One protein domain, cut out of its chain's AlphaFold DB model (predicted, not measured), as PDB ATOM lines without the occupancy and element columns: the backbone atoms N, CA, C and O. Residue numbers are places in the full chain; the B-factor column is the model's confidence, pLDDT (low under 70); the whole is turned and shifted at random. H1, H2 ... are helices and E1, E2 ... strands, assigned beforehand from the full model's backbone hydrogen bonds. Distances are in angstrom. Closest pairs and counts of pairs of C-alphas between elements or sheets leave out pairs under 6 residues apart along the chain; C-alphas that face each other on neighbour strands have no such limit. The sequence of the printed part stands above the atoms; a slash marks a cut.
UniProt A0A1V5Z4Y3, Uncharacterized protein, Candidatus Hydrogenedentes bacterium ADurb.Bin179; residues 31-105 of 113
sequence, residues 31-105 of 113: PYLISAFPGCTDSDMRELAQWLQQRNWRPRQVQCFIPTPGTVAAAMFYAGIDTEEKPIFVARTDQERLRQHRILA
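Overview. This is residues 31 to 105 of the 113 residues of an uncharacterized protein of Candidatus Hydrogenedentes bacterium ADurb.Bin179 (UniProt A0A1V5Z4Y3). A small parallel sheet of two short strands, E1 and E2, has helix H3 packed on both strands, and H1 runs the same way as H3 and meets it near Leu 104. H2 sits by itself towards one end of the long axis, and a long link, residues 80 to 93, leads from it to H3. The printed part has 75 residues, with three named helices and two named strands in the order E1, H1, E2, H2, H3, and its class is mostly helix. It is compact, with a radius of gyration of the C-alphas of 12.7 A, yet elongated in outline, spanning 37 by 22 by 21 A.

Along the chain. Strand E1 is residues 32 to 35 and starts with C-alpha 32 at (-51.457, -53.546, 9.805). Strand E2 is residues 61 to 64; E1 measures 10.3 A from first to last C-alpha and E2 10.0 A. H1, residues 42 to 54, is the longest helix by residues and measures 18.4 A; its C-alpha 42 is at (-37.240, -42.500, 6.321). H3, residues 94 to 104, measures 15.8 A and ends with C-alpha 104 at (-45.500, -46.861, 2.785). H2, residues 72 to 79, measures 10.3 A.

Arrangement. E1 and E2 are parallel neighbours, with 27 degrees between their directions. The C-alphas of Leu 33 and Val 62 face each other at 4.7 A. N 33 and O 61 are within hydrogen-bond range at 2.9 A, and so are N 63 and O 33 at 2.9 A. E1, H1 and E2 form a strand-helix-strand unit, two parallel neighbour strands with a helix between them along the chain, and its crossover is right-handed. The closest C-alphas of E2 and H3 are those of Cys 64 and His 101, 6.1 A apart. The closest of E1 and H3 are those of Ser 35 and His 101, at 5.2 A. H1 and H3 touch, with the C-alphas of Ala 49 and Leu 104 closest at 5.6 A. They run the same way at a shallow tilt of 21 degrees. The closest C-alphas of E1 and H1 are those of Ser 35 and Met 45, at 7.3 A. H2 is apart from E1, from H1 and from H3. In H1 and H2 every O i to N i+4 pair is within hydrogen-bond range; in H3, 6 of 7 are.

Size, cuts and confidence. The two C-alphas farthest apart are those of Asn 56 and Glu 85, at 37.3 A. The printed part, residues 31 to 105 of a chain of 113, has no cut. The link from H2 to H3, 14 residues, is long; those from E1 to H1, H1 to E2 and E2 to H2 are short. The mean pLDDT of the printed part is 94.0, and no printed residue is under 70.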
ATOM      1  N   PRO A  31     -51.301 -57.451   6.864       89.00
ATOM      2  CA  PRO A  31     -50.533 -56.674   7.826       89.00
ATOM      3  C   PRO A  31     -51.152 -55.292   8.073       89.00
ATOM      4  O   PRO A  31     -51.487 -54.565   7.135       89.00
ATOM      5  N   TYR A  32     -51.208 -54.910   9.349       91.50
ATOM      6  CA  TYR A  32     -51.457 -53.546   9.805       91.50
ATOM      7  C   TYR A  32     -50.124 -52.854  10.098       91.50
ATOM      8  O   TYR A  32     -49.333 -53.343  10.908       91.50
ATOM      9  N   LEU A  33     -49.855 -51.730   9.436       92.69
ATOM     10  CA  LEU A  33     -48.574 -51.033   9.532       92.69
ATOM     11  C   LEU A  33     -48.738 -49.662  10.186       92.69
ATOM     12  O   LEU A  33     -49.704 -48.946   9.929       92.69
ATOM     13  N   ILE A  34     -47.746 -49.273  10.987       94.25
ATOM     14  CA  ILE A  34     -47.679 -47.949  11.608       94.25
ATOM     15  C   ILE A  34     -46.482 -47.189  11.034       94.25
ATOM     16  O   ILE A  34     -45.350 -47.666  11.115       94.25
ATOM     17  N   SER A  35     -46.723 -46.006  10.467       95.19
ATOM     18  CA  SER A  35     -45.679 -45.081  10.002       95.19
ATOM     19  C   SER A  35     -45.376 -44.009  11.051       95.19
ATOM     20  O   SER A  35     -46.217 -43.735  11.906       95.19
ATOM     21  N   ALA A  36     -44.218 -43.342  10.964       95.50
ATOM     22  CA  ALA A  36     -43.834 -42.248  11.872       95.50
ATOM     23  C   ALA A  36     -43.799 -42.629  13.366       95.50
ATOM     24  O   ALA A  36     -43.996 -41.785  14.240       95.50
ATOM     25  N   PHE A  37     -43.556 -43.907  13.664       95.50
ATOM     26  CA  PHE A  37     -43.356 -44.371  15.034       95.50
ATOM     27  C   PHE A  37     -42.071 -43.747  15.630       95.50
ATOM     28  O   PHE A  37     -41.094 -43.585  14.897       95.50
ATOM     29  N   PRO A  38     -42.024 -43.398  16.930       96.19
ATOM     30  CA  PRO A  38     -40.821 -42.844  17.558       96.19
ATOM     31  C   PRO A  38     -39.609 -43.771  17.400       96.19
ATOM     32  O   PRO A  38     -39.655 -44.942  17.772       96.19
ATOM     33  N   GLY A  39     -38.517 -43.241  16.852       94.38
ATOM     34  CA  GLY A  39     -37.314 -43.994  16.499       94.38
ATOM     35  C   GLY A  39     -37.288 -44.534  15.070       94.38
ATOM     36  O   GLY A  39     -36.248 -45.034  14.658       94.38
ATOM     37  N   CYS A  40     -38.368 -44.407  14.295       93.94
ATOM     38  CA  CYS A  40     -38.351 -44.720  12.869       93.94
ATOM     39  C   CYS A  40     -37.942 -43.515  12.024       93.94
ATOM     40  O   CYS A  40     -38.470 -42.412  12.167       93.94
ATOM     41  N   THR A  41     -37.056 -43.765  11.072       94.31
ATOM     42  CA  THR A  41     -36.566 -42.822  10.070       94.31
ATOM     43  C   THR A  41     -37.156 -43.126   8.691       94.31
ATOM     44  O   THR A  41     -37.785 -44.160   8.457       94.31
ATOM     45  N   ASP A  42     -36.900 -42.245   7.725       94.94
ATOM     46  CA  ASP A  42     -37.240 -42.500   6.321       94.94
ATOM     47  C   ASP A  42     -36.560 -43.752   5.765       94.94
ATOM     48  O   ASP A  42     -37.124 -44.417   4.897       94.94
ATOM     49  N   SER A  43     -35.349 -44.067   6.241       94.81
ATOM     50  CA  SER A  43     -34.615 -45.254   5.803       94.81
ATOM     51  C   SER A  43     -35.367 -46.523   6.192       94.81
ATOM     52  O   SER A  43     -35.575 -47.390   5.347       94.81
ATOM     53  N   ASP A  44     -35.874 -46.579   7.425       93.88
ATOM     54  CA  ASP A  44     -36.660 -47.713   7.923       93.88
ATOM     55  C   ASP A  44     -37.957 -47.893   7.124       93.88
ATOM     56  O   ASP A  44     -38.351 -49.011   6.787       93.88
ATOM     57  N   MET A  45     -38.619 -46.783   6.775       94.12
ATOM     58  CA  MET A  45     -39.824 -46.816   5.942       94.12
ATOM     59  C   MET A  45     -39.521 -47.335   4.531       94.12
ATOM     60  O   MET A  45     -40.310 -48.103   3.982       94.12
ATOM     61  N   ARG A  46     -38.384 -46.946   3.937       95.12
ATOM     62  CA  ARG A  46     -37.969 -47.428   2.609       95.12
ATOM     63  C   ARG A  46     -37.590 -48.902   2.630       95.12
ATOM     64  O   ARG A  46     -37.982 -49.619   1.714       95.12
ATOM     65  N   GLU A  47     -36.879 -49.358   3.659       93.75
ATOM     66  CA  GLU A  47     -36.549 -50.778   3.817       93.75
ATOM     67  C   GLU A  47     -37.828 -51.622   3.914       93.75
ATOM     68  O   GLU A  47     -37.976 -52.626   3.215       93.75
ATOM     69  N   LEU A  48     -38.798 -51.173   4.717       92.50
ATOM     70  CA  LEU A  48     -40.097 -51.831   4.822       92.50
ATOM     71  C   LEU A  48     -40.864 -51.804   3.490       92.50
ATOM     72  O   LEU A  48     -41.412 -52.830   3.089       92.50
ATOM     73  N   ALA A  49     -40.883 -50.675   2.778       92.88
ATOM     74  CA  ALA A  49     -41.533 -50.569   1.470       92.88
ATOM     75  C   ALA A  49     -40.933 -51.548   0.445       92.88
ATOM     76  O   ALA A  49     -41.673 -52.240  -0.256       92.88
ATOM     77  N   GLN A  50     -39.601 -51.658   0.394       94.00
ATOM     78  CA  GLN A  50     -38.904 -52.610  -0.475       94.00
ATOM     79  C   GLN A  50     -39.233 -54.058  -0.106       94.00
ATOM     80  O   GLN A  50     -39.508 -54.872  -0.986       94.00
ATOM     81  N   TRP A  51     -39.259 -54.380   1.189       92.31
ATOM     82  CA  TRP A  51     -39.612 -55.720   1.656       92.31
ATOM     83  C   TRP A  51     -41.035 -56.133   1.263       92.31
ATOM     84  O   TRP A  51     -41.252 -57.261   0.816       92.31
ATOM     85  N   LEU A  52     -41.997 -55.215   1.392       91.88
ATOM     86  CA  LEU A  52     -43.384 -55.431   0.974       91.88
ATOM     87  C   LEU A  52     -43.484 -55.619  -0.542       91.88
ATOM     88  O   LEU A  52     -44.169 -56.531  -1.007       91.88
ATOM     89  N   GLN A  53     -42.758 -54.801  -1.311       91.50
ATOM     90  CA  GLN A  53     -42.721 -54.890  -2.768       91.50
ATOM     91  C   GLN A  53     -42.194 -56.248  -3.245       91.50
ATOM     92  O   GLN A  53     -42.804 -56.851  -4.123       91.50
ATOM     93  N   GLN A  54     -41.114 -56.758  -2.643       92.25
ATOM     94  CA  GLN A  54     -40.545 -58.077  -2.961       92.25
ATOM     95  C   GLN A  54     -41.531 -59.234  -2.732       92.25
ATOM     96  O   GLN A  54     -41.372 -60.299  -3.317       92.25
ATOM     97  N   ARG A  55     -42.544 -59.030  -1.884       89.38
ATOM     98  CA  ARG A  55     -43.602 -60.007  -1.577       89.38
ATOM     99  C   ARG A  55     -44.903 -59.746  -2.328       89.38
ATOM    100  O   ARG A  55     -45.909 -60.384  -2.040       89.38
ATOM    101  N   ASN A  56     -44.910 -58.787  -3.255       88.56
ATOM    102  CA  ASN A  56     -46.118 -58.310  -3.927       88.56
ATOM    103  C   ASN A  56     -47.229 -57.863  -2.952       88.56
ATOM    104  O   ASN A  56     -48.410 -57.847  -3.301       88.56
ATOM    105  N   TRP A  57     -46.867 -57.453  -1.734       89.50
ATOM    106  CA  TRP A  57     -47.821 -56.977  -0.741       89.50
ATOM    107  C   TRP A  57     -48.098 -55.492  -0.930       89.50
ATOM    108  O   TRP A  57     -47.195 -54.660  -0.960       89.50
ATOM    109  N   ARG A  58     -49.386 -55.155  -1.020       85.12
ATOM    110  CA  ARG A  58     -49.869 -53.772  -1.048       85.12
ATOM    111  C   ARG A  58     -50.629 -53.504   0.248       85.12
ATOM    112  O   ARG A  58     -51.807 -53.862   0.323       85.12
ATOM    113  N   PRO A  59     -49.985 -52.935   1.284       83.62
ATOM    114  CA  PRO A  59     -50.660 -52.688   2.549       83.62
ATOM    115  C   PRO A  59     -51.805 -51.698   2.329       83.62
ATOM    116  O   PRO A  59     -51.599 -50.577   1.872       83.62
ATOM    117  N   ARG A  60     -53.029 -52.117   2.653       83.31
ATOM    118  CA  ARG A  60     -54.202 -51.226   2.647       83.31
ATOM    119  C   ARG A  60     -54.383 -50.503   3.976       83.31
ATOM    120  O   ARG A  60     -55.056 -49.483   4.033       83.31
ATOM    121  N   GLN A  61     -53.794 -51.044   5.039       89.75
ATOM    122  CA  GLN A  61     -53.939 -50.543   6.397       89.75
ATOM    123  C   GLN A  61     -52.599 -50.003   6.888       89.75
ATOM    124  O   GLN A  61     -51.819 -50.702   7.535       89.75
ATOM    125  N   VAL A  62     -52.332 -48.747   6.541       93.75
ATOM    126  CA  VAL A  62     -51.210 -47.986   7.087       93.75
ATOM    127  C   VAL A  62     -51.792 -46.847   7.906       93.75
ATOM    128  O   VAL A  62     -52.556 -46.038   7.385       93.75
ATOM    129  N   GLN A  63     -51.433 -46.767   9.182       94.31
ATOM    130  CA  GLN A  63     -51.819 -45.665  10.053       94.31
ATOM    131  C   GLN A  63     -50.581 -44.861  10.440       94.31
ATOM    132  O   GLN A  63     -49.546 -45.412  10.806       94.31
ATOM    133  N   CYS A  64     -50.679 -43.537  10.388       94.75
ATOM    134  CA  CYS A  64     -49.651 -42.697  10.982       94.75
ATOM    135  C   CYS A  64     -49.738 -42.769  12.506       94.75
ATOM    136  O   CYS A  64     -50.824 -42.639  13.061       94.75
ATOM    137  N   PHE A  65     -48.601 -42.925  13.183       96.25
ATOM    138  CA  PHE A  65     -48.538 -42.959  14.638       96.25
ATOM    139  C   PHE A  65     -49.245 -41.746  15.261       96.25
ATOM    140  O   PHE A  65     -49.063 -40.600  14.824       96.25
ATOM    141  N   ILE A  66     -50.044 -42.028  16.289       94.19
ATOM    142  CA  ILE A  66     -50.728 -41.057  17.138       94.19
ATOM    143  C   ILE A  66     -50.264 -41.338  18.574       94.19
ATOM    144  O   ILE A  66     -50.325 -42.493  19.002       94.19
ATOM    145  N   PRO A  67     -49.782 -40.329  19.320       94.25
ATOM    146  CA  PRO A  67     -49.309 -40.523  20.685       94.25
ATOM    147  C   PRO A  67     -50.490 -40.766  21.635       94.25
ATOM    148  O   PRO A  67     -51.019 -39.840  22.246       94.25
ATOM    149  N   THR A  68     -50.903 -42.026  21.761       95.06
ATOM    150  CA  THR A  68     -51.980 -42.438  22.669       95.06
ATOM    151  C   THR A  68     -51.517 -42.345  24.131       95.06
ATOM    152  O   THR A  68     -50.505 -42.971  24.477       95.06
ATOM    153  N   PRO A  69     -52.233 -41.606  25.004       96.06
ATOM    154  CA  PRO A  69     -51.895 -41.496  26.422       96.06
ATOM    155  C   PRO A  69     -51.747 -42.859  27.110       96.06
ATOM    156  O   PRO A  69     -52.437 -43.816  26.771       96.06
ATOM    157  N   GLY A  70     -50.832 -42.946  28.079       95.19
ATOM    158  CA  GLY A  70     -50.568 -44.183  28.826       95.19
ATOM    159  C   GLY A  70     -49.717 -45.222  28.085       95.19
ATOM    160  O   GLY A  70     -49.462 -46.291  28.629       95.19
ATOM    161  N   THR A  71     -49.241 -44.927  26.869       95.44
ATOM    162  CA  THR A  71     -48.344 -45.825  26.124       95.44
ATOM    163  C   THR A  71     -46.878 -45.407  26.244       95.44
ATOM    164  O   THR A  71     -46.545 -44.221  26.240       95.44
ATOM    165  N   VAL A  72     -45.972 -46.391  26.267       95.25
ATOM    166  CA  VAL A  72     -44.516 -46.146  26.226       95.25
ATOM    167  C   VAL A  72     -44.126 -45.375  24.963       95.25
ATOM    168  O   VAL A  72     -43.298 -44.476  25.025       95.25
ATOM    169  N   ALA A  73     -44.764 -45.666  23.827       95.38
ATOM    170  CA  ALA A  73     -44.511 -44.954  22.579       95.38
ATOM    171  C   ALA A  73     -44.860 -43.460  22.681       95.38
ATOM    172  O   ALA A  73     -44.123 -42.628  22.161       95.38
ATOM    173  N   ALA A  74     -45.938 -43.091  23.382       96.81
ATOM    174  CA  ALA A  74     -46.234 -41.685  23.638       96.81
ATOM    175  C   ALA A  74     -45.165 -41.034  24.530       96.81
ATOM    176  O   ALA A  74     -44.710 -39.936  24.217       96.81
ATOM    177  N   ALA A  75     -44.698 -41.718  25.580       96.88
ATOM    178  CA  ALA A  75     -43.593 -41.219  26.404       96.88
ATOM    179  C   ALA A  75     -42.315 -41.004  25.571       96.88
ATOM    180  O   ALA A  75     -41.732 -39.924  25.621       96.88
ATOM    181  N   MET A  76     -41.946 -41.973  24.727       96.88
ATOM    182  CA  MET A  76     -40.825 -41.866  23.782       96.88
ATOM    183  C   MET A  76     -40.996 -40.687  22.812       96.88
ATOM    184  O   MET A  76     -40.052 -39.939  22.567       96.88
ATOM    185  N   PHE A  77     -42.204 -40.490  22.273       96.81
ATOM    186  CA  PHE A  77     -42.523 -39.387  21.361       96.81
ATOM    187  C   PHE A  77     -42.291 -38.018  22.011       96.81
ATOM    188  O   PHE A  77     -41.706 -37.123  21.397       96.81
ATOM    189  N   TYR A  78     -42.743 -37.827  23.252       96.88
ATOM    190  CA  TYR A  78     -42.553 -36.554  23.944       96.88
ATOM    191  C   TYR A  78     -41.107 -36.381  24.421       96.88
ATOM    192  O   TYR A  78     -40.515 -35.341  24.136       96.88
ATOM    193  N   ALA A  79     -40.512 -37.408  25.032       97.00
ATOM    194  CA  ALA A  79     -39.169 -37.346  25.608       97.00
ATOM    195  C   ALA A  79     -38.035 -37.319  24.566       97.00
ATOM    196  O   ALA A  79     -36.965 -36.792  24.850       97.00
ATOM    197  N   GLY A  80     -38.246 -37.856  23.358       97.12
ATOM    198  CA  GLY A  80     -37.200 -37.928  22.328       97.12
ATOM    199  C   GLY A  80     -36.094 -38.944  22.629       97.12
ATOM    200  O   GLY A  80     -35.027 -38.891  22.018       97.12
ATOM    201  N   ILE A  81     -36.352 -39.872  23.551       97.25
ATOM    202  CA  ILE A  81     -35.464 -40.978  23.915       97.25
ATOM    203  C   ILE A  81     -36.239 -42.296  23.897       97.25
ATOM    204  O   ILE A  81     -37.470 -42.303  24.004       97.25
ATOM    205  N   ASP A  82     -35.539 -43.414  23.744       95.19
ATOM    206  CA  ASP A  82     -36.141 -44.733  23.904       95.19
ATOM    207  C   ASP A  82     -36.139 -45.217  25.365       95.19
ATOM    208  O   ASP A  82     -35.796 -44.490  26.294       95.19
ATOM    209  N   THR A  83     -36.571 -46.460  25.584       93.12
ATOM    210  CA  THR A  83     -36.641 -47.073  26.920       93.12
ATOM    211  C   THR A  83     -35.279 -47.331  27.567       93.12
ATOM    212  O   THR A  83     -35.243 -47.727  28.724       93.12
ATOM    213  N   GLU A  84     -34.187 -47.184  26.817       94.62
ATOM    214  CA  GLU A  84     -32.804 -47.283  27.296       94.62
ATOM    215  C   GLU A  84     -32.161 -45.892  27.410       94.62
ATOM    216  O   GLU A  84     -30.939 -45.778  27.473       94.62
ATOM    217  N   GLU A  85     -32.983 -44.838  27.391       94.94
ATOM    218  CA  GLU A  85     -32.583 -43.431  27.477       94.94
ATOM    219  C   GLU A  85     -31.709 -42.953  26.307       94.94
ATOM    220  O   GLU A  85     -31.088 -41.889  26.360       94.94
ATOM    221  N   LYS A  86     -31.689 -43.703  25.200       96.06
ATOM    222  CA  LYS A  86     -30.928 -43.325  24.009       96.06
ATOM    223  C   LYS A  86     -31.720 -42.319  23.179       96.06
ATOM    224  O   LYS A  86     -32.904 -42.560  22.935       96.06
ATOM    225  N   PRO A  87     -31.093 -41.232  22.689       97.50
ATOM    226  CA  PRO A  87     -31.745 -40.298  21.779       97.50
ATOM    227  C   PRO A  87     -32.298 -41.000  20.540       97.50
ATOM    228  O   PRO A  87     -31.617 -41.819  19.920       97.50
ATOM    229  N   ILE A  88     -33.523 -40.647  20.157       96.75
ATOM    230  CA  ILE A  88     -34.187 -41.185  18.970       96.75
ATOM    231  C   ILE A  88     -34.761 -40.073  18.104       96.75
ATOM    232  O   ILE A  88     -35.172 -39.016  18.581       96.75
ATOM    233  N   PHE A  89     -34.851 -40.341  16.804       96.25
ATOM    234  CA  PHE A  89     -35.586 -39.470  15.901       96.25
ATOM    235  C   PHE A  89     -37.093 -39.551  16.186       96.25
ATOM    236  O   PHE A  89     -37.663 -40.639  16.289       96.25
ATOM    237  N   VAL A  90     -37.756 -38.398  16.260       97.25
ATOM    238  CA  VAL A  90     -39.213 -38.298  16.373       97.25
ATOM    239  C   VAL A  90     -39.717 -37.353  15.289       97.25
ATOM    240  O   VAL A  90     -39.355 -36.181  15.277       97.25
ATOM    241  N   ALA A  91     -40.585 -37.849  14.406       96.31
ATOM    242  CA  ALA A  91     -41.297 -37.011  13.444       96.31
ATOM    243  C   ALA A  91     -42.354 -36.175  14.184       96.31
ATOM    244  O   ALA A  91     -43.438 -36.676  14.491       96.31
ATOM    245  N   ARG A  92     -42.028 -34.921  14.516       93.94
ATOM    246  CA  ARG A  92     -42.906 -34.045  15.315       93.94
ATOM    247  C   ARG A  92     -43.840 -33.223  14.443       93.94
ATOM    248  O   ARG A  92     -44.979 -32.986  14.830       93.94
ATOM    249  N   THR A  93     -43.360 -32.791  13.283       95.25
ATOM    250  CA  THR A  93     -44.154 -31.975  12.366       95.25
ATOM    251  C   THR A  93     -45.048 -32.849  11.495       95.25
ATOM    252  O   THR A  93     -44.692 -33.976  11.134       95.25
ATOM    253  N   ASP A  94     -46.196 -32.313  11.084       93.44
ATOM    254  CA  ASP A  94     -47.074 -33.015  10.146       93.44
ATOM    255  C   ASP A  94     -46.375 -33.302   8.818       93.44
ATOM    256  O   ASP A  94     -46.579 -34.363   8.232       93.44
ATOM    257  N   GLN A  95     -45.481 -32.415   8.372       95.00
ATOM    258  CA  GLN A  95     -44.681 -32.637   7.172       95.00
ATOM    259  C   GLN A  95     -43.794 -33.883   7.299       95.00
ATOM    260  O   GLN A  95     -43.772 -34.705   6.383       95.00
ATOM    261  N   GLU A  96     -43.080 -34.060   8.413       95.25
ATOM    262  CA  GLU A  96     -42.241 -35.245   8.644       95.25
ATOM    263  C   GLU A  96     -43.075 -36.522   8.752       95.25
ATOM    264  O   GLU A  96     -42.737 -37.544   8.147       95.25
ATOM    265  N   ARG A  97     -44.189 -36.452   9.486       95.00
ATOM    266  CA  ARG A  97     -45.105 -37.580   9.684       95.00
ATOM    267  C   ARG A  97     -45.717 -38.035   8.361       95.00
ATOM    268  O   ARG A  97     -45.665 -39.220   8.028       95.00
ATOM    269  N   LEU A  98     -46.228 -37.092   7.567       94.69
ATOM    270  CA  LEU A  98     -46.789 -37.357   6.242       94.69
ATOM    271  C   LEU A  98     -45.727 -37.837   5.253       94.69
ATOM    272  O   LEU A  98     -46.026 -38.687   4.416       94.69
ATOM    273  N   ARG A  99     -44.492 -37.331   5.343       95.56
ATOM    274  CA  ARG A  99     -43.383 -37.795   4.500       95.56
ATOM    275  C   ARG A  99     -43.124 -39.283   4.711       95.56
ATOM    276  O   ARG A  99     -43.133 -40.025   3.735       95.56
ATOM    277  N   GLN A 100     -42.973 -39.727   5.960       95.25
ATOM    278  CA  GLN A 100     -42.809 -41.153   6.267       95.25
ATOM    279  C   GLN A 100     -44.030 -41.980   5.863       95.25
ATOM    280  O   GLN A 100     -43.886 -43.049   5.275       95.25
ATOM    281  N   HIS A 101     -45.232 -41.473   6.138       94.94
ATOM    282  CA  HIS A 101     -46.472 -42.155   5.784       94.94
ATOM    283  C   HIS A 101     -46.571 -42.442   4.280       94.94
ATOM    284  O   HIS A 101     -46.847 -43.572   3.881       94.94
ATOM    285  N   ARG A 102     -46.250 -41.452   3.439       94.69
ATOM    286  CA  ARG A 102     -46.306 -41.564   1.972       94.69
ATOM    287  C   ARG A 102     -45.279 -42.528   1.376       94.69
ATOM    288  O   ARG A 102     -45.465 -42.953   0.241       94.69
ATOM    289  N   ILE A 103     -44.219 -42.882   2.107       93.94
ATOM    290  CA  ILE A 103     -43.268 -43.916   1.666       93.94
ATOM    291  C   ILE A 103     -43.945 -45.295   1.666       93.94
ATOM    292  O   ILE A 103     -43.729 -46.076   0.744       93.94
ATOM    293  N   LEU A 104     -44.779 -45.586   2.672       91.44
ATOM    294  CA  LEU A 104     -45.500 -46.861   2.785       91.44
ATOM    295  C   LEU A 104     -46.856 -46.849   2.071       91.44
ATOM    296  O   LEU A 104     -47.267 -47.863   1.512       91.44
ATOM    297  N   ALA A 105     -47.549 -45.713   2.110       90.25
ATOM    298  CA  ALA A 105     -48.863 -45.503   1.518       90.25
ATOM    299  C   ALA A 105     -48.822 -44.277   0.591       90.25
ATOM    300  O   ALA A 105     -49.303 -43.199   0.958       90.25
TER     301      ALA A 105